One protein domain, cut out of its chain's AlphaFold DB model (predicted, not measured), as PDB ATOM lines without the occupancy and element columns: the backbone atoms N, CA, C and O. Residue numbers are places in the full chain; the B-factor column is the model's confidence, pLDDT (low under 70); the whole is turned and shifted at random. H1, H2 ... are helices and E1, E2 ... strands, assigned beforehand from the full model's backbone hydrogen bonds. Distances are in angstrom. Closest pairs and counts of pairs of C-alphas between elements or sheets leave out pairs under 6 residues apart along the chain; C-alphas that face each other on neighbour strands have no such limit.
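AT A GLANCE: This is residues 462 to 610 of the 806 residues of an uncharacterized protein of Vitis vinifera (UniProt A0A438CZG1). Two long helices, H1 and H2, lie side by side as a helical hairpin in the middle of an elongated domain; the hairpin of H5 and H6 packs on it at one end through H6 on H1, and H4 crosses the start of H2 at the other end. The short H3 folds back along H2, and the small strand hairpin E1 and E2 packs on H2 on the side away from H1, while a long loop, residues 548 to 560, swings wide from E2 to H4. The printed part has 149 residues, with six named helices and two named strands in the order H1 H2 H3 E1 E2 H4 H5 H6; the sheet, E1 - E2, is antiparallel and the class is mostly helix. It is compact, with a radius of gyration of the C-alphas of 16.9 A, and spans 59 by 31 by 22 A.

HOW THE PARTS SIT: Start at H1, residues 467 to 486, which forms a hairpin with H2, residues 494 to 514: they touch at a shallow tilt of 23 degrees, opposite ways, closest at the C-alphas of Ser 485 and Arg 497, 4.5 A apart. H2 is the hub, touching three helices. Its residues 505 to 513 touch H3, residues 520 to 526, closest at C-alphas 509 and 521, 5.3 A; these two also form a hairpin. Next come E1, residues 537 to 540, and E2, residues 544 to 547, an antiparallel hairpin at 148 degrees; look for N 538 and O 546, 2.9 A apart, and N 546 and O 538, also 2.9 A, within hydrogen-bond range. The closest C-alphas of H2 and E1, those of Ser 499 and Leu 537, are 7.0 A apart. H4, residues 561 to 572, touches residues 494 to 498 of H2 at a steep tilt of 49 degrees, closest at C-alphas 495 and 564, 5.1 A. H5, residues 579 to 592, is apart from H4 but touches H3 with its residues 581 to 585, closest at C-alphas 520 and 581, 7.0 A. H6, residues 598 to 609, forms a hairpin with H5, closest at C-alphas 586 and 605, 6.2 A, and its residues 604 to 609 touch residues 469 to 476 of H1, closest at C-alphas 476 and 608, 5.3 A. H1, H5 and H6 make an up and down bundle, helices each running against the one before; H1 and H5 are near each other. In H1 to H6 every O i to N i+4 pair is within hydrogen-bond range.

IN THESE COORDINATES: Find C-alpha 467 at (45.790, -36.137, 60.153); from there H1 runs 29.1 A to C-alpha 486. H2 runs 29.8 A from C-alpha 494 at (16.272, -47.659, 46.278), H5 19.7 A, and H4 and H6 16.6 A each, H6 ending at C-alpha 609 at (34.491, -50.812, 63.454).

THE WHOLE: The C-alphas farthest apart, those of Asn 553 and Ser 597, are 60.1 A from each other. The printed part has no cut, and its one long link joins E2 to H4. Mean pLDDT of the printed part is 84.2; look for values under 70 at residues 463 to 466, 490, 530 to 531, 549 to 555 and 575 to 577.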
ATOM      1  N   ARG A 462      45.261 -33.336  55.668       72.12
ATOM      2  CA  ARG A 462      46.535 -34.013  55.353       72.12
ATOM      3  C   ARG A 462      47.767 -33.290  55.902       72.12
ATOM      4  O   ARG A 462      48.730 -33.958  56.261       72.12
ATOM      5  N   SER A 463      47.744 -31.958  55.993       62.84
ATOM      6  CA  SER A 463      48.869 -31.157  56.505       62.84
ATOM      7  C   SER A 463      48.907 -31.010  58.032       62.84
ATOM      8  O   SER A 463      49.774 -30.315  58.559       62.84
ATOM      9  N   LYS A 464      47.989 -31.656  58.768       67.44
ATOM     10  CA  LYS A 464      47.923 -31.593  60.237       67.44
ATOM     11  C   LYS A 464      48.659 -32.765  60.889       67.44
ATOM     12  O   LYS A 464      48.630 -33.894  60.401       67.44
ATOM     13  N   THR A 465      49.252 -32.512  62.055       60.00
ATOM     14  CA  THR A 465      49.934 -33.527  62.882       60.00
ATOM     15  C   THR A 465      49.003 -34.671  63.306       60.00
ATOM     16  O   THR A 465      49.415 -35.827  63.315       60.00
ATOM     17  N   SER A 466      47.723 -34.376  63.553       69.25
ATOM     18  CA  SER A 466      46.657 -35.346  63.858       69.25
ATOM     19  C   SER A 466      45.857 -35.818  62.629       69.25
ATOM     20  O   SER A 466      44.730 -36.294  62.762       69.25
ATOM     21  N   SER A 467      46.426 -35.716  61.419       76.69
ATOM     22  CA  SER A 467      45.790 -36.137  60.153       76.69
ATOM     23  C   SER A 467      45.226 -37.563  60.176       76.69
ATOM     24  O   SER A 467      44.219 -37.834  59.526       76.69
ATOM     25  N   HIS A 468      45.832 -38.466  60.950       80.56
ATOM     26  CA  HIS A 468      45.382 -39.848  61.099       80.56
ATOM     27  C   HIS A 468      43.989 -39.963  61.745       80.56
ATOM     28  O   HIS A 468      43.172 -40.727  61.242       80.56
ATOM     29  N   VAL A 469      43.675 -39.161  62.774       84.56
ATOM     30  CA  VAL A 469      42.359 -39.174  63.448       84.56
ATOM     31  C   VAL A 469      41.260 -38.745  62.477       84.56
ATOM     32  O   VAL A 469      40.225 -39.397  62.354       84.56
ATOM     33  N   ALA A 470      41.507 -37.670  61.727       85.19
ATOM     34  CA  ALA A 470      40.545 -37.167  60.755       85.19
ATOM     35  C   ALA A 470      40.380 -38.117  59.554       85.19
ATOM     36  O   ALA A 470      39.262 -38.312  59.084       85.19
ATOM     37  N   LEU A 471      41.459 -38.766  59.096       88.44
ATOM     38  CA  LEU A 471      41.396 -39.787  58.047       88.44
ATOM     39  C   LEU A 471      40.605 -41.027  58.511       88.44
ATOM     40  O   LEU A 471      39.777 -41.522  57.749       88.44
ATOM     41  N   VAL A 472      40.792 -41.486  59.758       90.31
ATOM     42  CA  VAL A 472      39.959 -42.541  60.371       90.31
ATOM     43  C   VAL A 472      38.486 -42.128  60.382       90.31
ATOM     44  O   VAL A 472      37.644 -42.902  59.934       90.31
ATOM     45  N   ARG A 473      38.170 -40.899  60.811       90.81
ATOM     46  CA  ARG A 473      36.797 -40.363  60.826       90.81
ATOM     47  C   ARG A 473      36.178 -40.290  59.421       90.81
ATOM     48  O   ARG A 473      35.000 -40.596  59.265       90.81
ATOM     49  N   CYS A 474      36.971 -39.972  58.392       92.56
ATOM     50  CA  CYS A 474      36.536 -39.989  56.990       92.56
ATOM     51  C   CYS A 474      36.230 -41.413  56.485       92.56
ATOM     52  O   CYS A 474      35.191 -41.629  55.864       92.56
ATOM     53  N   PHE A 475      37.080 -42.401  56.794       93.19
ATOM     54  CA  PHE A 475      36.789 -43.812  56.498       93.19
ATOM     55  C   PHE A 475      35.557 -44.318  57.262       93.19
ATOM     56  O   PHE A 475      34.711 -44.985  56.670       93.19
ATOM     57  N   GLN A 476      35.422 -43.969  58.547       94.31
ATOM     58  CA  GLN A 476      34.266 -44.316  59.377       94.31
ATOM     59  C   GLN A 476      32.959 -43.800  58.756       94.31
ATOM     60  O   GLN A 476      31.995 -44.560  58.645       94.31
ATOM     61  N   LEU A 477      32.938 -42.538  58.305       94.94
ATOM     62  CA  LEU A 477      31.795 -41.945  57.610       94.94
ATOM     63  C   LEU A 477      31.442 -42.735  56.341       94.94
ATOM     64  O   LEU A 477      30.303 -43.172  56.185       94.94
ATOM     65  N   ALA A 478      32.426 -42.971  55.470       94.81
ATOM     66  CA  ALA A 478      32.217 -43.665  54.202       94.81
ATOM     67  C   ALA A 478      31.703 -45.107  54.394       94.81
ATOM     68  O   ALA A 478      30.726 -45.498  53.759       94.81
ATOM     69  N   PHE A 479      32.282 -45.880  55.323       93.50
ATOM     70  CA  PHE A 479      31.784 -47.221  55.659       93.50
ATOM     71  C   PHE A 479      30.365 -47.208  56.237       93.50
ATOM     72  O   PHE A 479      29.594 -48.137  56.002       93.50
ATOM     73  N   SER A 480      30.009 -46.174  56.995       93.62
ATOM     74  CA  SER A 480      28.690 -46.087  57.623       93.62
ATOM     75  C   SER A 480      27.608 -45.723  56.603       93.62
ATOM     76  O   SER A 480      26.551 -46.348  56.595       93.62
ATOM     77  N   LEU A 481      27.892 -44.795  55.679       93.62
ATOM     78  CA  LEU A 481      26.981 -44.459  54.575       93.62
ATOM     79  C   LEU A 481      26.807 -45.639  53.608       93.62
ATOM     80  O   LEU A 481      25.695 -45.913  53.160       93.62
ATOM     81  N   ARG A 482      27.884 -46.394  53.354       91.81
ATOM     82  CA  ARG A 482      27.830 -47.649  52.593       91.81
ATOM     83  C   ARG A 482      26.933 -48.683  53.280       91.81
ATOM     84  O   ARG A 482      26.061 -49.248  52.627       91.81
ATOM     85  N   SER A 483      27.057 -48.852  54.597       90.25
ATOM     86  CA  SER A 483      26.168 -49.734  55.368       90.25
ATOM     87  C   SER A 483      24.693 -49.320  55.259       90.25
ATOM     88  O   SER A 483      23.856 -50.180  55.011       90.25
ATOM     89  N   ILE A 484      24.376 -48.023  55.376       90.31
ATOM     90  CA  ILE A 484      22.997 -47.514  55.223       90.31
ATOM     91  C   ILE A 484      22.468 -47.753  53.805       90.31
ATOM     92  O   ILE A 484      21.318 -48.142  53.634       90.31
ATOM     93  N   SER A 485      23.294 -47.581  52.770       90.81
ATOM     94  CA  SER A 485      22.851 -47.833  51.393       90.81
ATOM     95  C   SER A 485      22.443 -49.293  51.135       90.81
ATOM     96  O   SER A 485      21.565 -49.554  50.310       90.81
ATOM     97  N   LEU A 486      23.017 -50.249  51.871       88.62
ATOM     98  CA  LEU A 486      22.690 -51.673  51.764       88.62
ATOM     99  C   LEU A 486      21.529 -52.101  52.679       88.62
ATOM    100  O   LEU A 486      20.874 -53.101  52.384       88.62
ATOM    101  N   ASP A 487      21.214 -51.323  53.715       85.06
ATOM    102  CA  ASP A 487      20.109 -51.594  54.638       85.06
ATOM    103  C   ASP A 487      18.738 -51.519  53.938       85.06
ATOM    104  O   ASP A 487      18.388 -50.520  53.312       85.06
ATOM    105  N   GLN A 488      17.963 -52.603  54.022       76.25
ATOM    106  CA  GLN A 488      16.622 -52.695  53.439       76.25
ATOM    107  C   GLN A 488      15.528 -52.115  54.346       76.25
ATOM    108  O   GLN A 488      14.456 -51.789  53.840       76.25
ATOM    109  N   GLU A 489      15.794 -51.956  55.644       72.81
ATOM    110  CA  GLU A 489      14.831 -51.473  56.643       72.81
ATOM    111  C   GLU A 489      14.930 -49.948  56.862       72.81
ATOM    112  O   GLU A 489      13.987 -49.330  57.352       72.81
ATOM    113  N   GLY A 490      16.032 -49.316  56.438       68.94
ATOM    114  CA  GLY A 490      16.376 -47.907  56.688       68.94
ATOM    115  C   GLY A 490      15.551 -46.823  55.968       68.94
ATOM    116  O   GLY A 490      16.058 -45.720  55.772       68.94
ATOM    117  N   GLY A 491      14.322 -47.113  55.528       76.12
ATOM    118  CA  GLY A 491      13.330 -46.141  55.023       76.12
ATOM    119  C   GLY A 491      13.627 -45.423  53.692       76.12
ATOM    120  O   GLY A 491      12.714 -44.861  53.089       76.12
ATOM    121  N   LEU A 492      14.868 -45.437  53.199       86.75
ATOM    122  CA  LEU A 492      15.261 -44.751  51.964       86.75
ATOM    123  C   LEU A 492      14.858 -45.512  50.692       86.75
ATOM    124  O   LEU A 492      15.075 -46.717  50.560       86.75
ATOM    125  N   HIS A 493      14.378 -44.757  49.701       90.25
ATOM    126  CA  HIS A 493      14.130 -45.234  48.338       90.25
ATOM    127  C   HIS A 493      15.386 -45.848  47.692       90.25
ATOM    128  O   HIS A 493      16.517 -45.408  47.921       90.25
ATOM    129  N   ALA A 494      15.193 -46.859  46.844       91.44
ATOM    130  CA  ALA A 494      16.272 -47.659  46.278       91.44
ATOM    131  C   ALA A 494      17.169 -46.862  45.321       91.44
ATOM    132  O   ALA A 494      18.385 -47.044  45.348       91.44
ATOM    133  N   SER A 495      16.607 -45.941  44.529       91.62
ATOM    134  CA  SER A 495      17.390 -45.023  43.679       91.62
ATOM    135  C   SER A 495      18.394 -44.204  44.505       91.62
ATOM    136  O   SER A 495      19.594 -44.218  44.227       91.62
ATOM    137  N   ARG A 496      17.921 -43.591  45.599       91.88
ATOM    138  CA  ARG A 496      18.725 -42.791  46.539       91.88
ATOM    139  C   ARG A 496      19.768 -43.662  47.229       91.88
ATOM    140  O   ARG A 496      20.907 -43.235  47.387       91.88
ATOM    141  N   ARG A 497      19.417 -44.902  47.587       92.56
ATOM    142  CA  ARG A 497      20.353 -45.888  48.144       92.56
ATOM    143  C   ARG A 497      21.452 -46.285  47.152       92.56
ATOM    144  O   ARG A 497      22.610 -46.315  47.548       92.56
ATOM    145  N   ARG A 498      21.151 -46.515  45.869       92.75
ATOM    146  CA  ARG A 498      22.168 -46.789  44.828       92.75
ATOM    147  C   ARG A 498      23.112 -45.594  44.630       92.75
ATOM    148  O   ARG A 498      24.333 -45.773  44.573       92.75
ATOM    149  N   SER A 499      22.574 -44.374  44.629       93.88
ATOM    150  CA  SER A 499      23.385 -43.154  44.575       93.88
ATOM    151  C   SER A 499      24.245 -42.971  45.834       93.88
ATOM    152  O   SER A 499      25.432 -42.660  45.728       93.88
ATOM    153  N   LEU A 500      23.703 -43.269  47.020       94.12
ATOM    154  CA  LEU A 500      24.428 -43.252  48.292       94.12
ATOM    155  C   LEU A 500      25.549 -44.302  48.343       94.12
ATOM    156  O   LEU A 500      26.654 -43.991  48.789       94.12
ATOM    157  N   PHE A 501      25.307 -45.516  47.839       93.44
ATOM    158  CA  PHE A 501      26.330 -46.558  47.697       93.44
ATOM    159  C   PHE A 501      27.468 -46.087  46.785       93.44
ATOM    160  O   PHE A 501      28.646 -46.284  47.095       93.44
ATOM    161  N   THR A 502      27.128 -45.413  45.682       93.75
ATOM    162  CA  THR A 502      28.099 -44.861  44.728       93.75
ATOM    163  C   THR A 502      28.915 -43.724  45.351       93.75
ATOM    164  O   THR A 502      30.145 -43.752  45.270       93.75
ATOM    165  N   LEU A 503      28.271 -42.792  46.071       95.12
ATOM    166  CA  LEU A 503      28.948 -41.758  46.865       95.12
ATOM    167  C   LEU A 503      29.905 -42.383  47.891       95.12
ATOM    168  O   LEU A 503      31.081 -42.029  47.929       95.12
ATOM    169  N   ALA A 504      29.436 -43.336  48.697       94.69
ATOM    170  CA  ALA A 504      30.241 -43.959  49.742       94.69
ATOM    171  C   ALA A 504      31.436 -44.748  49.169       94.69
ATOM    172  O   ALA A 504      32.551 -44.664  49.687       94.69
ATOM    173  N   SER A 505      31.239 -45.449  48.048       93.12
ATOM    174  CA  SER A 505      32.313 -46.120  47.301       93.12
ATOM    175  C   SER A 505      33.351 -45.121  46.784       93.12
ATOM    176  O   SER A 505      34.555 -45.323  46.944       93.12
ATOM    177  N   TYR A 506      32.896 -43.998  46.223       93.69
ATOM    178  CA  TYR A 506      33.766 -42.908  45.796       93.69
ATOM    179  C   TYR A 506      34.555 -42.303  46.973       93.69
ATOM    180  O   TYR A 506      35.771 -42.131  46.871       93.69
ATOM    181  N   MET A 507      33.908 -42.060  48.119       94.62
ATOM    182  CA  MET A 507      34.548 -41.557  49.343       94.62
ATOM    183  C   MET A 507      35.641 -42.506  49.860       94.62
ATOM    184  O   MET A 507      36.691 -42.033  50.305       94.62
ATOM    185  N   LEU A 508      35.438 -43.829  49.771       93.25
ATOM    186  CA  LEU A 508      36.462 -44.830  50.097       93.25
ATOM    187  C   LEU A 508      37.649 -44.775  49.125       93.25
ATOM    188  O   LEU A 508      38.794 -44.775  49.577       93.25
ATOM    189  N   ILE A 509      37.409 -44.676  47.810       91.56
ATOM    190  CA  ILE A 509      38.478 -44.565  46.799       91.56
ATOM    191  C   ILE A 509      39.274 -43.262  46.976       91.56
ATOM    192  O   ILE A 509      40.507 -43.264  46.906       91.56
ATOM    193  N   PHE A 510      38.597 -42.147  47.249       90.50
ATOM    194  CA  PHE A 510      39.258 -40.864  47.464       90.50
ATOM    195  C   PHE A 510      40.074 -40.855  48.773       90.50
ATOM    196  O   PHE A 510      41.220 -40.397  48.784       90.50
ATOM    197  N   SER A 511      39.558 -41.466  49.847       90.88
ATOM    198  CA  SER A 511      40.305 -41.671  51.099       90.88
ATOM    199  C   SER A 511      41.479 -42.631  50.966       90.88
ATOM    200  O   SER A 511      42.537 -42.376  51.543       90.88
ATOM    201  N   ALA A 512      41.348 -43.687  50.163       89.75
ATOM    202  CA  ALA A 512      42.450 -44.576  49.811       89.75
ATOM    203  C   ALA A 512      43.600 -43.800  49.148       89.75
ATOM    204  O   ALA A 512      44.755 -43.908  49.562       89.75
ATOM    205  N   ARG A 513      43.278 -42.930  48.179       86.62
ATOM    206  CA  ARG A 513      44.249 -42.053  47.505       86.62
ATOM    207  C   ARG A 513      44.886 -41.043  48.464       86.62
ATOM    208  O   ARG A 513      46.109 -40.961  48.536       86.62
ATOM    209  N   ALA A 514      44.092 -40.314  49.248       83.81
ATOM    210  CA  ALA A 514      44.598 -39.313  50.192       83.81
ATOM    211  C   ALA A 514      45.439 -39.921  51.336       83.81
ATOM    212  O   ALA A 514      46.403 -39.296  51.801       83.81
ATOM    213  N   GLY A 515      45.081 -41.133  51.774       81.44
ATOM    214  CA  GLY A 515      45.722 -41.902  52.843       81.44
ATOM    215  C   GLY A 515      46.938 -42.736  52.423       81.44
ATOM    216  O   GLY A 515      47.562 -43.355  53.294       81.44
ATOM    217  N   ASN A 516      47.298 -42.728  51.134       83.81
ATOM    218  CA  ASN A 516      48.332 -43.564  50.514       83.81
ATOM    219  C   ASN A 516      48.089 -45.078  50.723       83.81
ATOM    220  O   ASN A 516      48.983 -45.791  51.169       83.81
ATOM    221  N   LEU A 517      46.874 -45.552  50.425       87.00
ATOM    222  CA  LEU A 517      46.459 -46.963  50.443       87.00
ATOM    223  C   LEU A 517      45.945 -47.379  49.045       87.00
ATOM    224  O   LEU A 517      44.741 -47.530  48.852       87.00
ATOM    225  N   PRO A 518      46.818 -47.526  48.030       84.44
ATOM    226  CA  PRO A 518      46.380 -47.821  46.662       84.44
ATOM    227  C   PRO A 518      45.685 -49.187  46.530       84.44
ATOM    228  O   PRO A 518      44.839 -49.349  45.657       84.44
ATOM    229  N   GLU A 519      45.992 -50.135  47.418       86.31
ATOM    230  CA  GLU A 519      45.443 -51.500  47.443       86.31
ATOM    231  C   GLU A 519      43.922 -51.547  47.656       86.31
ATOM    232  O   GLU A 519      43.260 -52.438  47.132       86.31
ATOM    233  N   LEU A 520      43.339 -50.561  48.350       87.69
ATOM    234  CA  LEU A 520      41.889 -50.502  48.570       87.69
ATOM    235  C   LEU A 520      41.118 -50.115  47.294       87.69
ATOM    236  O   LEU A 520      39.962 -50.499  47.127       87.69
ATOM    237  N   ILE A 521      41.750 -49.374  46.377       88.12
ATOM    238  CA  ILE A 521      41.114 -48.850  45.158       88.12
ATOM    239  C   ILE A 521      40.561 -49.971  44.257       88.12
ATOM    240  O   ILE A 521      39.377 -49.898  43.925       88.12
ATOM    241  N   PRO A 522      41.332 -51.008  43.854       88.12
ATOM    242  CA  PRO A 522      40.790 -52.098  43.043       88.12
ATOM    243  C   PRO A 522      39.708 -52.903  43.776       88.12
ATOM    244  O   PRO A 522      38.753 -53.325  43.133       88.12
ATOM    245  N   ILE A 523      39.800 -53.063  45.104       86.94
ATOM    246  CA  ILE A 523      38.801 -53.807  45.892       86.94
ATOM    247  C   ILE A 523      37.458 -53.059  45.901       86.94
ATOM    248  O   ILE A 523      36.417 -53.659  45.648       86.94
ATOM    249  N   VAL A 524      37.461 -51.735  46.105       88.12
ATOM    250  CA  VAL A 524      36.227 -50.929  46.024       88.12
ATOM    251  C   VAL A 524      35.714 -50.838  44.583       88.12
ATOM    252  O   VAL A 524      34.508 -50.887  44.359       88.12
ATOM    253  N   LYS A 525      36.595 -50.774  43.576       87.31
ATOM    254  CA  LYS A 525      36.171 -50.811  42.165       87.31
ATOM    255  C   LYS A 525      35.529 -52.134  41.759       87.31
ATOM    256  O   LYS A 525      34.606 -52.110  40.955       87.31
ATOM    257  N   ALA A 526      35.940 -53.261  42.339       84.88
ATOM    258  CA  ALA A 526      35.265 -54.540  42.123       84.88
ATOM    259  C   ALA A 526      33.797 -54.526  42.604       84.88
ATOM    260  O   ALA A 526      32.993 -55.300  42.094       84.88
ATOM    261  N   SER A 527      33.418 -53.613  43.514       81.19
ATOM    262  CA  SER A 527      32.019 -53.395  43.913       81.19
ATOM    263  C   SER A 527      31.229 -52.458  42.995       81.19
ATOM    264  O   SER A 527      30.054 -52.222  43.249       81.19
ATOM    265  N   LEU A 528      31.864 -51.877  41.976       81.81
ATOM    266  CA  LEU A 528      31.273 -50.937  41.020       81.81
ATOM    267  C   LEU A 528      31.326 -51.548  39.610       81.81
ATOM    268  O   LEU A 528      32.014 -51.049  38.721       81.81
ATOM    269  N   THR A 529      30.624 -52.666  39.419       76.56
ATOM    270  CA  THR A 529      30.458 -53.299  38.101       76.56
ATOM    271  C   THR A 529      29.458 -52.522  37.239       76.56
ATOM    272  O   THR A 529      28.634 -51.770  37.759       76.56
ATOM    273  N   GLU A 530      29.460 -52.743  35.920       66.62
ATOM    274  CA  GLU A 530      28.530 -52.089  34.975       66.62
ATOM    275  C   GLU A 530      27.040 -52.262  35.340       66.62
ATOM    276  O   GLU A 530      26.213 -51.437  34.966       66.62
ATOM    277  N   THR A 531      26.686 -53.309  36.092       68.56
ATOM    278  CA  THR A 531      25.315 -53.573  36.565       68.56
ATOM    279  C   THR A 531      24.957 -52.878  37.885       68.56
ATOM    280  O   THR A 531      23.780 -52.850  38.257       68.56
ATOM    281  N   ILE A 532      25.951 -52.355  38.611       75.12
ATOM    282  CA  ILE A 532      25.823 -51.777  39.962       75.12
ATOM    283  C   ILE A 532      26.077 -50.259  39.958       75.12
ATOM    284  O   ILE A 532      25.498 -49.550  40.781       75.12
ATOM    285  N   VAL A 533      26.910 -49.754  39.036       77.19
ATOM    286  CA  VAL A 533      27.180 -48.314  38.864       77.19
ATOM    287  C   VAL A 533      25.876 -47.535  38.673       77.19
ATOM    288  O   VAL A 533      25.015 -47.911  37.879       77.19
ATOM    289  N   ASP A 534      25.737 -46.431  39.408       84.62
ATOM    290  CA  ASP A 534      24.580 -45.553  39.288       84.62
ATOM    291  C   ASP A 534      24.613 -44.780  37.950       84.62
ATOM    292  O   ASP A 534      25.594 -44.083  37.675       84.62
ATOM    293  N   PRO A 535      23.563 -44.861  37.108       87.31
ATOM    294  CA  PRO A 535      23.550 -44.224  35.791       87.31
ATOM    295  C   PRO A 535      23.530 -42.687  35.838       87.31
ATOM    296  O   PRO A 535      23.766 -42.056  34.808       87.31
ATOM    297  N   TYR A 536      23.270 -42.078  37.002       89.62
ATOM    298  CA  TYR A 536      23.268 -40.626  37.191       89.62
ATOM    299  C   TYR A 536      24.536 -40.102  37.890       89.62
ATOM    300  O   TYR A 536      24.663 -38.887  38.051       89.62
ATOM    301  N   LEU A 537      25.476 -40.966  38.307       89.94
ATOM    302  CA  LEU A 537      26.706 -40.572  39.013       89.94
ATOM    303  C   LEU A 537      27.964 -41.228  38.418       89.94
ATOM    304  O   LEU A 537      28.243 -42.407  38.624       89.94
ATOM    305  N   GLU A 538      28.788 -40.423  37.748       88.81
ATOM    306  CA  GLU A 538      30.021 -40.865  37.089       88.81
ATOM    307  C   GLU A 538      31.268 -40.634  37.968       88.81
ATOM    308  O   GLU A 538      31.485 -39.540  38.498       88.81
ATOM    309  N   LEU A 539      32.142 -41.644  38.079       86.50
ATOM    310  CA  LEU A 539      33.455 -41.522  38.726       86.50
ATOM    311  C   LEU A 539      34.532 -41.095  37.711       86.50
ATOM    312  O   LEU A 539      35.220 -41.917  37.104       86.50
ATOM    313  N   VAL A 540      34.753 -39.789  37.580       83.38
ATOM    314  CA  VAL A 540      35.746 -39.224  36.655       83.38
ATOM    315  C   VAL A 540      37.164 -39.390  37.220       83.38
ATOM    316  O   VAL A 540      37.572 -38.703  38.165       83.38
ATOM    317  N   LYS A 541      37.941 -40.310  36.623       78.00
ATOM    318  CA  LYS A 541      39.354 -40.633  36.959       78.00
ATOM    319  C   LYS A 541      39.596 -40.957  38.451       78.00
ATOM    320  O   LYS A 541      40.719 -40.822  38.951       78.00
ATOM    321  N   ASP A 542      38.541 -41.328  39.175       79.12
ATOM    322  CA  ASP A 542      38.451 -41.478  40.636       79.12
ATOM    323  C   ASP A 542      38.982 -40.265  41.453       79.12
ATOM    324  O   ASP A 542      39.450 -40.406  42.584       79.12
ATOM    325  N   ILE A 543      38.956 -39.058  40.864       76.44
ATOM    326  CA  ILE A 543      39.242 -37.775  41.551       76.44
ATOM    327  C   ILE A 543      38.008 -36.877  41.697       76.44
ATOM    328  O   ILE A 543      38.068 -35.895  42.435       76.44
ATOM    329  N   ARG A 544      36.926 -37.171  40.966       82.50
ATOM    330  CA  ARG A 544      35.654 -36.447  41.020       82.50
ATOM    331  C   ARG A 544      34.498 -37.430  40.858       82.50
ATOM    332  O   ARG A 544      34.576 -38.331  40.026       82.50
ATOM    333  N   LEU A 545      33.438 -37.215  41.627       88.81
ATOM    334  CA  LEU A 545      32.104 -37.739  41.355       88.81
ATOM    335  C   LEU A 545      31.336 -36.644  40.608       88.81
ATOM    336  O   LEU A 545      31.424 -35.487  41.017       88.81
ATOM    337  N   LYS A 546      30.647 -36.977  39.516       88.94
ATOM    338  CA  LYS A 546      29.898 -36.015  38.698       88.94
ATOM    339  C   LYS A 546      28.457 -36.484  38.505       88.94
ATOM    340  O   LYS A 546      28.245 -37.631  38.116       88.94
ATOM    341  N   ALA A 547      27.490 -35.597  38.713       87.69
ATOM    342  CA  ALA A 547      26.109 -35.815  38.311       87.69
ATOM    343  C   ALA A 547      25.998 -35.784  36.777       87.69
ATOM    344  O   ALA A 547      26.419 -34.829  36.112       87.69
ATOM    345  N   VAL A 548      25.438 -36.844  36.199       84.25
ATOM    346  CA  VAL A 548      25.188 -36.936  34.759       84.25
ATOM    347  C   VAL A 548      23.834 -36.292  34.473       84.25
ATOM    348  O   VAL A 548      22.790 -36.844  34.813       84.25
ATOM    349  N   CYS A 549      23.846 -35.111  33.853       63.56
ATOM    350  CA  CYS A 549      22.623 -34.477  33.374       63.56
ATOM    351  C   CYS A 549      22.183 -35.176  32.077       63.56
ATOM    352  O   CYS A 549      22.880 -35.103  31.064       63.56
ATOM    353  N   ILE A 550      21.072 -35.915  32.127       58.12
ATOM    354  CA  ILE A 550      20.552 -36.682  30.988       58.12
ATOM    355  C   ILE A 550      19.534 -35.817  30.234       58.12
ATOM    356  O   ILE A 550      18.326 -35.953  30.406       58.12
ATOM    357  N   GLU A 551      20.028 -34.920  29.385       45.88
ATOM    358  CA  GLU A 551      19.193 -34.148  28.460       45.88
ATOM    359  C   GLU A 551      18.755 -35.035  27.275       45.88
ATOM    360  O   GLU A 551      19.520 -35.236  26.332       45.88
ATOM    361  N   SER A 552      17.557 -35.643  27.320       41.25
ATOM    362  CA  SER A 552      16.789 -36.089  26.124       41.25
ATOM    363  C   SER A 552      15.447 -36.776  26.451       41.25
ATOM    364  O   SER A 552      15.303 -37.471  27.453       41.25
ATOM    365  N   ASN A 553      14.485 -36.632  25.530       42.59
ATOM    366  CA  ASN A 553      13.050 -36.953  25.658       42.59
ATOM    367  C   ASN A 553      12.632 -38.423  25.923       42.59
ATOM    368  O   ASN A 553      11.434 -38.681  25.994       42.59
ATOM    369  N   GLU A 554      13.543 -39.396  26.044       52.03
ATOM    370  CA  GLU A 554      13.184 -40.834  26.084       52.03
ATOM    371  C   GLU A 554      13.936 -41.669  27.141       52.03
ATOM    372  O   GLU A 554      14.107 -42.880  26.981       52.03
ATOM    373  N   LYS A 555      14.414 -41.064  28.239       64.44
ATOM    374  CA  LYS A 555      15.092 -41.816  29.313       64.44
ATOM    375  C   LYS A 555      14.461 -41.647  30.689       64.44
ATOM    376  O   LYS A 555      13.805 -40.660  30.998       64.44
ATOM    377  N   VAL A 556      14.650 -42.696  31.488       72.62
ATOM    378  CA  VAL A 556      14.114 -42.860  32.839       72.62
ATOM    379  C   VAL A 556      14.517 -41.668  33.712       72.62
ATOM    380  O   VAL A 556      15.688 -41.302  33.757       72.62
ATOM    381  N   VAL A 557      13.545 -41.076  34.406       84.25
ATOM    382  CA  VAL A 557      13.779 -39.978  35.355       84.25
ATOM    383  C   VAL A 557      14.302 -40.551  36.676       84.25
ATOM    384  O   VAL A 557      13.794 -41.573  37.151       84.25
ATOM    385  N   TYR A 558      15.289 -39.889  37.285       87.38
ATOM    386  CA  TYR A 558      15.837 -40.273  38.588       87.38
ATOM    387  C   TYR A 558      14.734 -40.382  39.648       87.38
ATOM    388  O   TYR A 558      13.917 -39.475  39.806       87.38
ATOM    389  N   GLY A 559      14.696 -41.505  40.366       85.69
ATOM    390  CA  GLY A 559      13.677 -41.757  41.385       85.69
ATOM    391  C   GLY A 559      12.262 -42.026  40.859       85.69
ATOM    392  O   GLY A 559      11.331 -42.098  41.659       85.69
ATOM    393  N   SER A 560      12.077 -42.186  39.543       89.12
ATOM    394  CA  SER A 560      10.833 -42.724  38.974       89.12
ATOM    395  C   SER A 560      10.674 -44.216  39.291       89.12
ATOM    396  O   SER A 560      11.649 -44.908  39.580       89.12
ATOM    397  N   GLN A 561       9.459 -44.759  39.172       88.44
ATOM    398  CA  GLN A 561       9.182 -46.172  39.480       88.44
ATOM    399  C   GLN A 561      10.082 -47.159  38.707       88.44
ATOM    400  O   GLN A 561      10.502 -48.177  39.256       88.44
ATOM    401  N   GLN A 562      10.420 -46.844  37.452       88.06
ATOM    402  CA  GLN A 562      11.337 -47.654  36.645       88.06
ATOM    403  C   GLN A 562      12.783 -47.581  37.167       88.06
ATOM    404  O   GLN A 562      13.497 -48.587  37.135       88.06
ATOM    405  N   ASP A 563      13.212 -46.422  37.677       90.69
ATOM    406  CA  ASP A 563      14.523 -46.268  38.310       90.69
ATOM    407  C   ASP A 563      14.595 -46.993  39.658       90.69
ATOM    408  O   ASP A 563      15.570 -47.691  39.912       90.69
ATOM    409  N   GLU A 564      13.548 -46.910  40.486       91.31
ATOM    410  CA  GLU A 564      13.464 -47.638  41.761       91.31
ATOM    411  C   GLU A 564      13.611 -49.153  41.559       91.31
ATOM    412  O   GLU A 564      14.414 -49.798  42.234       91.31
ATOM    413  N   LEU A 565      12.901 -49.726  40.579       90.62
ATOM    414  CA  LEU A 565      13.019 -51.148  40.234       90.62
ATOM    415  C   LEU A 565      14.418 -51.507  39.708       90.62
ATOM    416  O   LEU A 565      14.972 -52.544  40.082       90.62
ATOM    417  N   SER A 566      15.018 -50.649  38.876       90.00
ATOM    418  CA  SER A 566      16.394 -50.847  38.407       90.00
ATOM    419  C   SER A 566      17.401 -50.769  39.554       90.00
ATOM    420  O   SER A 566      18.340 -51.560  39.601       90.00
ATOM    421  N   ALA A 567      17.206 -49.843  40.493       90.81
ATOM    422  CA  ALA A 567      18.086 -49.633  41.629       90.81
ATOM    423  C   ALA A 567      18.000 -50.778  42.644       90.81
ATOM    424  O   ALA A 567      19.039 -51.249  43.099       90.81
ATOM    425  N   LEU A 568      16.796 -51.295  42.927       90.38
ATOM    426  CA  LEU A 568      16.612 -52.517  43.722       90.38
ATOM    427  C   LEU A 568      17.381 -53.695  43.116       90.38
ATOM    428  O   LEU A 568      18.094 -54.397  43.833       90.38
ATOM    429  N   LYS A 569      17.292 -53.881  41.792       89.75
ATOM    430  CA  LYS A 569      18.030 -54.936  41.090       89.75
ATOM    431  C   LYS A 569      19.546 -54.751  41.220       89.75
ATOM    432  O   LYS A 569      20.226 -55.703  41.597       89.75
ATOM    433  N   SER A 570      20.066 -53.546  40.971       88.56
ATOM    434  CA  SER A 570      21.492 -53.226  41.142       88.56
ATOM    435  C   SER A 570      21.979 -53.461  42.575       88.56
ATOM    436  O   SER A 570      23.015 -54.090  42.761       88.56
ATOM    437  N   LEU A 571      21.218 -53.029  43.588       88.19
ATOM    438  CA  LEU A 571      21.559 -53.228  45.002       88.19
ATOM    439  C   LEU A 571      21.535 -54.713  45.403       88.19
ATOM    440  O   LEU A 571      22.406 -55.158  46.142       88.19
ATOM    441  N   SER A 572      20.585 -55.497  44.880       86.81
ATOM    442  CA  SER A 572      20.500 -56.943  45.149       86.81
ATOM    443  C   SER A 572      21.655 -57.763  44.557       86.81
ATOM    444  O   SER A 572      21.906 -58.872  45.017       86.81
ATOM    445  N   ALA A 573      22.373 -57.218  43.568       85.25
ATOM    446  CA  ALA A 573      23.542 -57.849  42.953       85.25
ATOM    447  C   ALA A 573      24.858 -57.588  43.720       85.25
ATOM    448  O   ALA A 573      25.921 -58.034  43.286       85.25
ATOM    449  N   ILE A 574      24.818 -56.854  44.839       83.19
ATOM    450  CA  ILE A 574      25.992 -56.556  45.669       83.19
ATOM    451  C   ILE A 574      26.218 -57.711  46.660       83.19
ATOM    452  O   ILE A 574      25.723 -57.693  47.782       83.19
ATOM    453  N   GLU A 575      27.006 -58.711  46.263       66.56
ATOM    454  CA  GLU A 575      27.335 -59.895  47.085       66.56
ATOM    455  C   GLU A 575      28.475 -59.659  48.110       66.56
ATOM    456  O   GLU A 575      29.198 -60.584  48.481       66.56
ATOM    457  N   LEU A 576      28.706 -58.414  48.542       65.25
ATOM    458  CA  LEU A 576      29.946 -58.021  49.225       65.25
ATOM    459  C   LEU A 576      29.819 -57.844  50.740       65.25
ATOM    460  O   LEU A 576      29.012 -57.059  51.232       65.25
ATOM    461  N   ASP A 577      30.730 -58.495  51.468       67.12
ATOM    462  CA  ASP A 577      30.981 -58.243  52.886       67.12
ATOM    463  C   ASP A 577      32.063 -57.161  53.054       67.12
ATOM    464  O   ASP A 577      33.249 -57.377  52.789       67.12
ATOM    465  N   ASP A 578      31.660 -55.989  53.552       75.94
ATOM    466  CA  ASP A 578      32.558 -54.865  53.848       75.94
ATOM    467  C   ASP A 578      33.632 -55.195  54.910       75.94
ATOM    468  O   ASP A 578      34.551 -54.394  55.109       75.94
ATOM    469  N   ARG A 579      33.581 -56.364  55.579       81.75
ATOM    470  CA  ARG A 579      34.657 -56.847  56.468       81.75
ATOM    471  C   ARG A 579      36.028 -56.815  55.806       81.75
ATOM    472  O   ARG A 579      36.940 -56.253  56.403       81.75
ATOM    473  N   GLN A 580      36.177 -57.321  54.579       84.38
ATOM    474  CA  GLN A 580      37.489 -57.355  53.914       84.38
ATOM    475  C   GLN A 580      38.044 -55.936  53.680       84.38
ATOM    476  O   GLN A 580      39.235 -55.683  53.881       84.38
ATOM    477  N   LEU A 581      37.179 -54.984  53.308       86.75
ATOM    478  CA  LEU A 581      37.553 -53.575  53.154       86.75
ATOM    479  C   LEU A 581      37.964 -52.957  54.500       86.75
ATOM    480  O   LEU A 581      39.006 -52.302  54.580       86.75
ATOM    481  N   LYS A 582      37.187 -53.188  55.566       88.81
ATOM    482  CA  LYS A 582      37.493 -52.695  56.921       88.81
ATOM    483  C   LYS A 582      38.793 -53.289  57.465       88.81
ATOM    484  O   LYS A 582      39.614 -52.543  57.990       88.81
ATOM    485  N   GLU A 583      39.023 -54.588  57.298       89.31
ATOM    486  CA  GLU A 583      40.256 -55.273  57.712       89.31
ATOM    487  C   GLU A 583      41.488 -54.765  56.955       89.31
ATOM    488  O   GLU A 583      42.525 -54.528  57.578       89.31
ATOM    489  N   THR A 584      41.367 -54.515  55.646       89.06
ATOM    490  CA  THR A 584      42.434 -53.906  54.829       89.06
ATOM    491  C   THR A 584      42.789 -52.507  55.348       89.06
ATOM    492  O   THR A 584      43.961 -52.204  55.575       89.06
ATOM    493  N   VAL A 585      41.781 -51.662  55.611       90.25
ATOM    494  CA  VAL A 585      41.993 -50.315  56.172       90.25
ATOM    495  C   VAL A 585      42.614 -50.388  57.570       90.25
ATOM    496  O   VAL A 585      43.632 -49.741  57.807       90.25
ATOM    497  N   ILE A 586      42.064 -51.196  58.483       90.31
ATOM    498  CA  ILE A 586      42.600 -51.365  59.845       90.31
ATOM    499  C   ILE A 586      44.066 -51.806  59.788       90.31
ATOM    500  O   ILE A 586      44.902 -51.189  60.445       90.31
ATOM    501  N   SER A 587      44.393 -52.813  58.973       89.62
ATOM    502  CA  SER A 587      45.759 -53.334  58.834       89.62
ATOM    503  C   SER A 587      46.734 -52.248  58.367       89.62
ATOM    504  O   SER A 587      47.773 -52.054  58.997       89.62
ATOM    505  N   HIS A 588      46.361 -51.460  57.350       88.00
ATOM    506  CA  HIS A 588      47.158 -50.313  56.894       88.00
ATOM    507  C   HIS A 588      47.397 -49.284  58.000       88.00
ATOM    508  O   HIS A 588      48.526 -48.829  58.178       88.00
ATOM    509  N   PHE A 589      46.366 -48.927  58.772       86.94
ATOM    510  CA  PHE A 589      46.519 -47.978  59.879       86.94
ATOM    511  C   PHE A 589      47.444 -48.514  60.979       86.94
ATOM    512  O   PHE A 589      48.333 -47.779  61.413       86.94
ATOM    513  N   MET A 590      47.297 -49.783  61.380       87.06
ATOM    514  CA  MET A 590      48.172 -50.401  62.387       87.06
ATOM    515  C   MET A 590      49.638 -50.422  61.925       87.06
ATOM    516  O   MET A 590      50.531 -50.088  62.698       87.06
ATOM    517  N   THR A 591      49.903 -50.752  60.654       87.25
ATOM    518  CA  THR A 591      51.269 -50.776  60.105       87.25
ATOM    519  C   THR A 591      51.852 -49.371  59.933       87.25
ATOM    520  O   THR A 591      52.973 -49.104  60.364       87.25
ATOM    521  N   LYS A 592      51.099 -48.447  59.325       84.12
ATOM    522  CA  LYS A 592      51.564 -47.088  58.998       84.12
ATOM    523  C   LYS A 592      51.789 -46.221  60.238       84.12
ATOM    524  O   LYS A 592      52.685 -45.376  60.230       84.12
ATOM    525  N   TYR A 593      50.991 -46.423  61.286       83.06
ATOM    526  CA  TYR A 593      51.034 -45.635  62.520       83.06
ATOM    527  C   TYR A 593      51.533 -46.423  63.740       83.06
ATOM    528  O   TYR A 593      51.415 -45.929  64.855       83.06
ATOM    529  N   GLY A 594      52.187 -47.578  63.554       79.31
ATOM    530  CA  GLY A 594      52.736 -48.431  64.627       79.31
ATOM    531  C   GLY A 594      53.833 -47.815  65.521       79.31
ATOM    532  O   GLY A 594      54.509 -48.537  66.243       79.31
ATOM    533  N   LYS A 595      54.044 -46.494  65.452       84.00
ATOM    534  CA  LYS A 595      54.853 -45.691  66.390       84.00
ATOM    535  C   LYS A 595      54.007 -44.951  67.439       84.00
ATOM    536  O   LYS A 595      54.584 -44.307  68.311       84.00
ATOM    537  N   LEU A 596      52.681 -44.966  67.304       84.25
ATOM    538  CA  LEU A 596      51.741 -44.423  68.287       84.25
ATOM    539  C   LEU A 596      51.564 -45.395  69.460       84.25
ATOM    540  O   LEU A 596      52.008 -46.542  69.395       84.25
ATOM    541  N   SER A 597      50.919 -44.935  70.531       86.62
ATOM    542  CA  SER A 597      50.613 -45.785  71.683       86.62
ATOM    543  C   SER A 597      49.608 -46.894  71.335       86.62
ATOM    544  O   SER A 597      48.795 -46.763  70.413       86.62
ATOM    545  N   GLU A 598      49.637 -47.992  72.097       87.31
ATOM    546  CA  GLU A 598      48.666 -49.083  71.937       87.31
ATOM    547  C   GLU A 598      47.224 -48.598  72.159       87.31
ATOM    548  O   GLU A 598      46.322 -49.032  71.442       87.31
ATOM    549  N   ASP A 599      47.011 -47.643  73.071       85.44
ATOM    550  CA  ASP A 599      45.704 -47.034  73.336       85.44
ATOM    551  C   ASP A 599      45.178 -46.224  72.138       85.44
ATOM    552  O   ASP A 599      44.014 -46.369  71.759       85.44
ATOM    553  N   GLU A 600      46.025 -45.421  71.482       84.56
ATOM    554  CA  GLU A 600      45.653 -44.679  70.265       84.56
ATOM    555  C   GLU A 600      45.310 -45.625  69.105       84.56
ATOM    556  O   GLU A 600      44.310 -45.429  68.408       84.56
ATOM    557  N   LEU A 601      46.108 -46.681  68.909       85.75
ATOM    558  CA  LEU A 601      45.883 -47.685  67.864       85.75
ATOM    559  C   LEU A 601      44.615 -48.512  68.132       85.75
ATOM    560  O   LEU A 601      43.803 -48.727  67.226       85.75
ATOM    561  N   SER A 602      44.392 -48.914  69.385       87.81
ATOM    562  CA  SER A 602      43.167 -49.579  69.842       87.81
ATOM    563  C   SER A 602      41.936 -48.686  69.642       87.81
ATOM    564  O   SER A 602      40.921 -49.133  69.096       87.81
ATOM    565  N   GLY A 603      42.050 -47.395  69.976       87.06
ATOM    566  CA  GLY A 603      41.025 -46.378  69.741       87.06
ATOM    567  C   GLY A 603      40.647 -46.250  68.264       87.06
ATOM    568  O   GLY A 603      39.468 -46.360  67.922       87.06
ATOM    569  N   MET A 604      41.634 -46.118  67.370       87.06
ATOM    570  CA  MET A 604      41.398 -46.065  65.918       87.06
ATOM    571  C   MET A 604      40.746 -47.342  65.381       87.06
ATOM    572  O   MET A 604      39.814 -47.269  64.580       87.06
ATOM    573  N   LYS A 605      41.186 -48.521  65.845       88.62
ATOM    574  CA  LYS A 605      40.580 -49.804  65.463       88.62
ATOM    575  C   LYS A 605      39.114 -49.884  65.897       88.62
ATOM    576  O   LYS A 605      38.269 -50.276  65.096       88.62
ATOM    577  N   LYS A 606      38.798 -49.481  67.132       88.75
ATOM    578  CA  LYS A 606      37.417 -49.416  67.638       88.75
ATOM    579  C   LYS A 606      36.567 -48.443  66.811       88.75
ATOM    580  O   LYS A 606      35.449 -48.783  66.436       88.75
ATOM    581  N   GLN A 607      37.119 -47.277  66.473       89.12
ATOM    582  CA  GLN A 607      36.434 -46.249  65.689       89.12
ATOM    583  C   GLN A 607      36.123 -46.694  64.250       89.12
ATOM    584  O   GLN A 607      35.027 -46.431  63.770       89.12
ATOM    585  N   LEU A 608      37.030 -47.412  63.574       89.50
ATOM    586  CA  LEU A 608      36.784 -47.958  62.225       89.50
ATOM    587  C   LEU A 608      35.722 -49.074  62.194       89.50
ATOM    588  O   LEU A 608      35.116 -49.321  61.150       89.50
ATOM    589  N   LEU A 609      35.506 -49.762  63.320       87.25
ATOM    590  CA  LEU A 609      34.491 -50.812  63.454       87.25
ATOM    591  C   LEU A 609      33.111 -50.255  63.842       87.25
ATOM    592  O   LEU A 609      32.097 -50.831  63.450       87.25
ATOM    593  N   GLN A 610      33.067 -49.152  64.592       89.19
ATOM    594  CA  GLN A 610      31.834 -48.503  65.037       89.19
ATOM    595  C   GLN A 610      31.206 -47.645  63.926       89.19
ATOM    596  O   GLN A 610      31.907 -46.939  63.203       89.19
TER     597      GLN A 610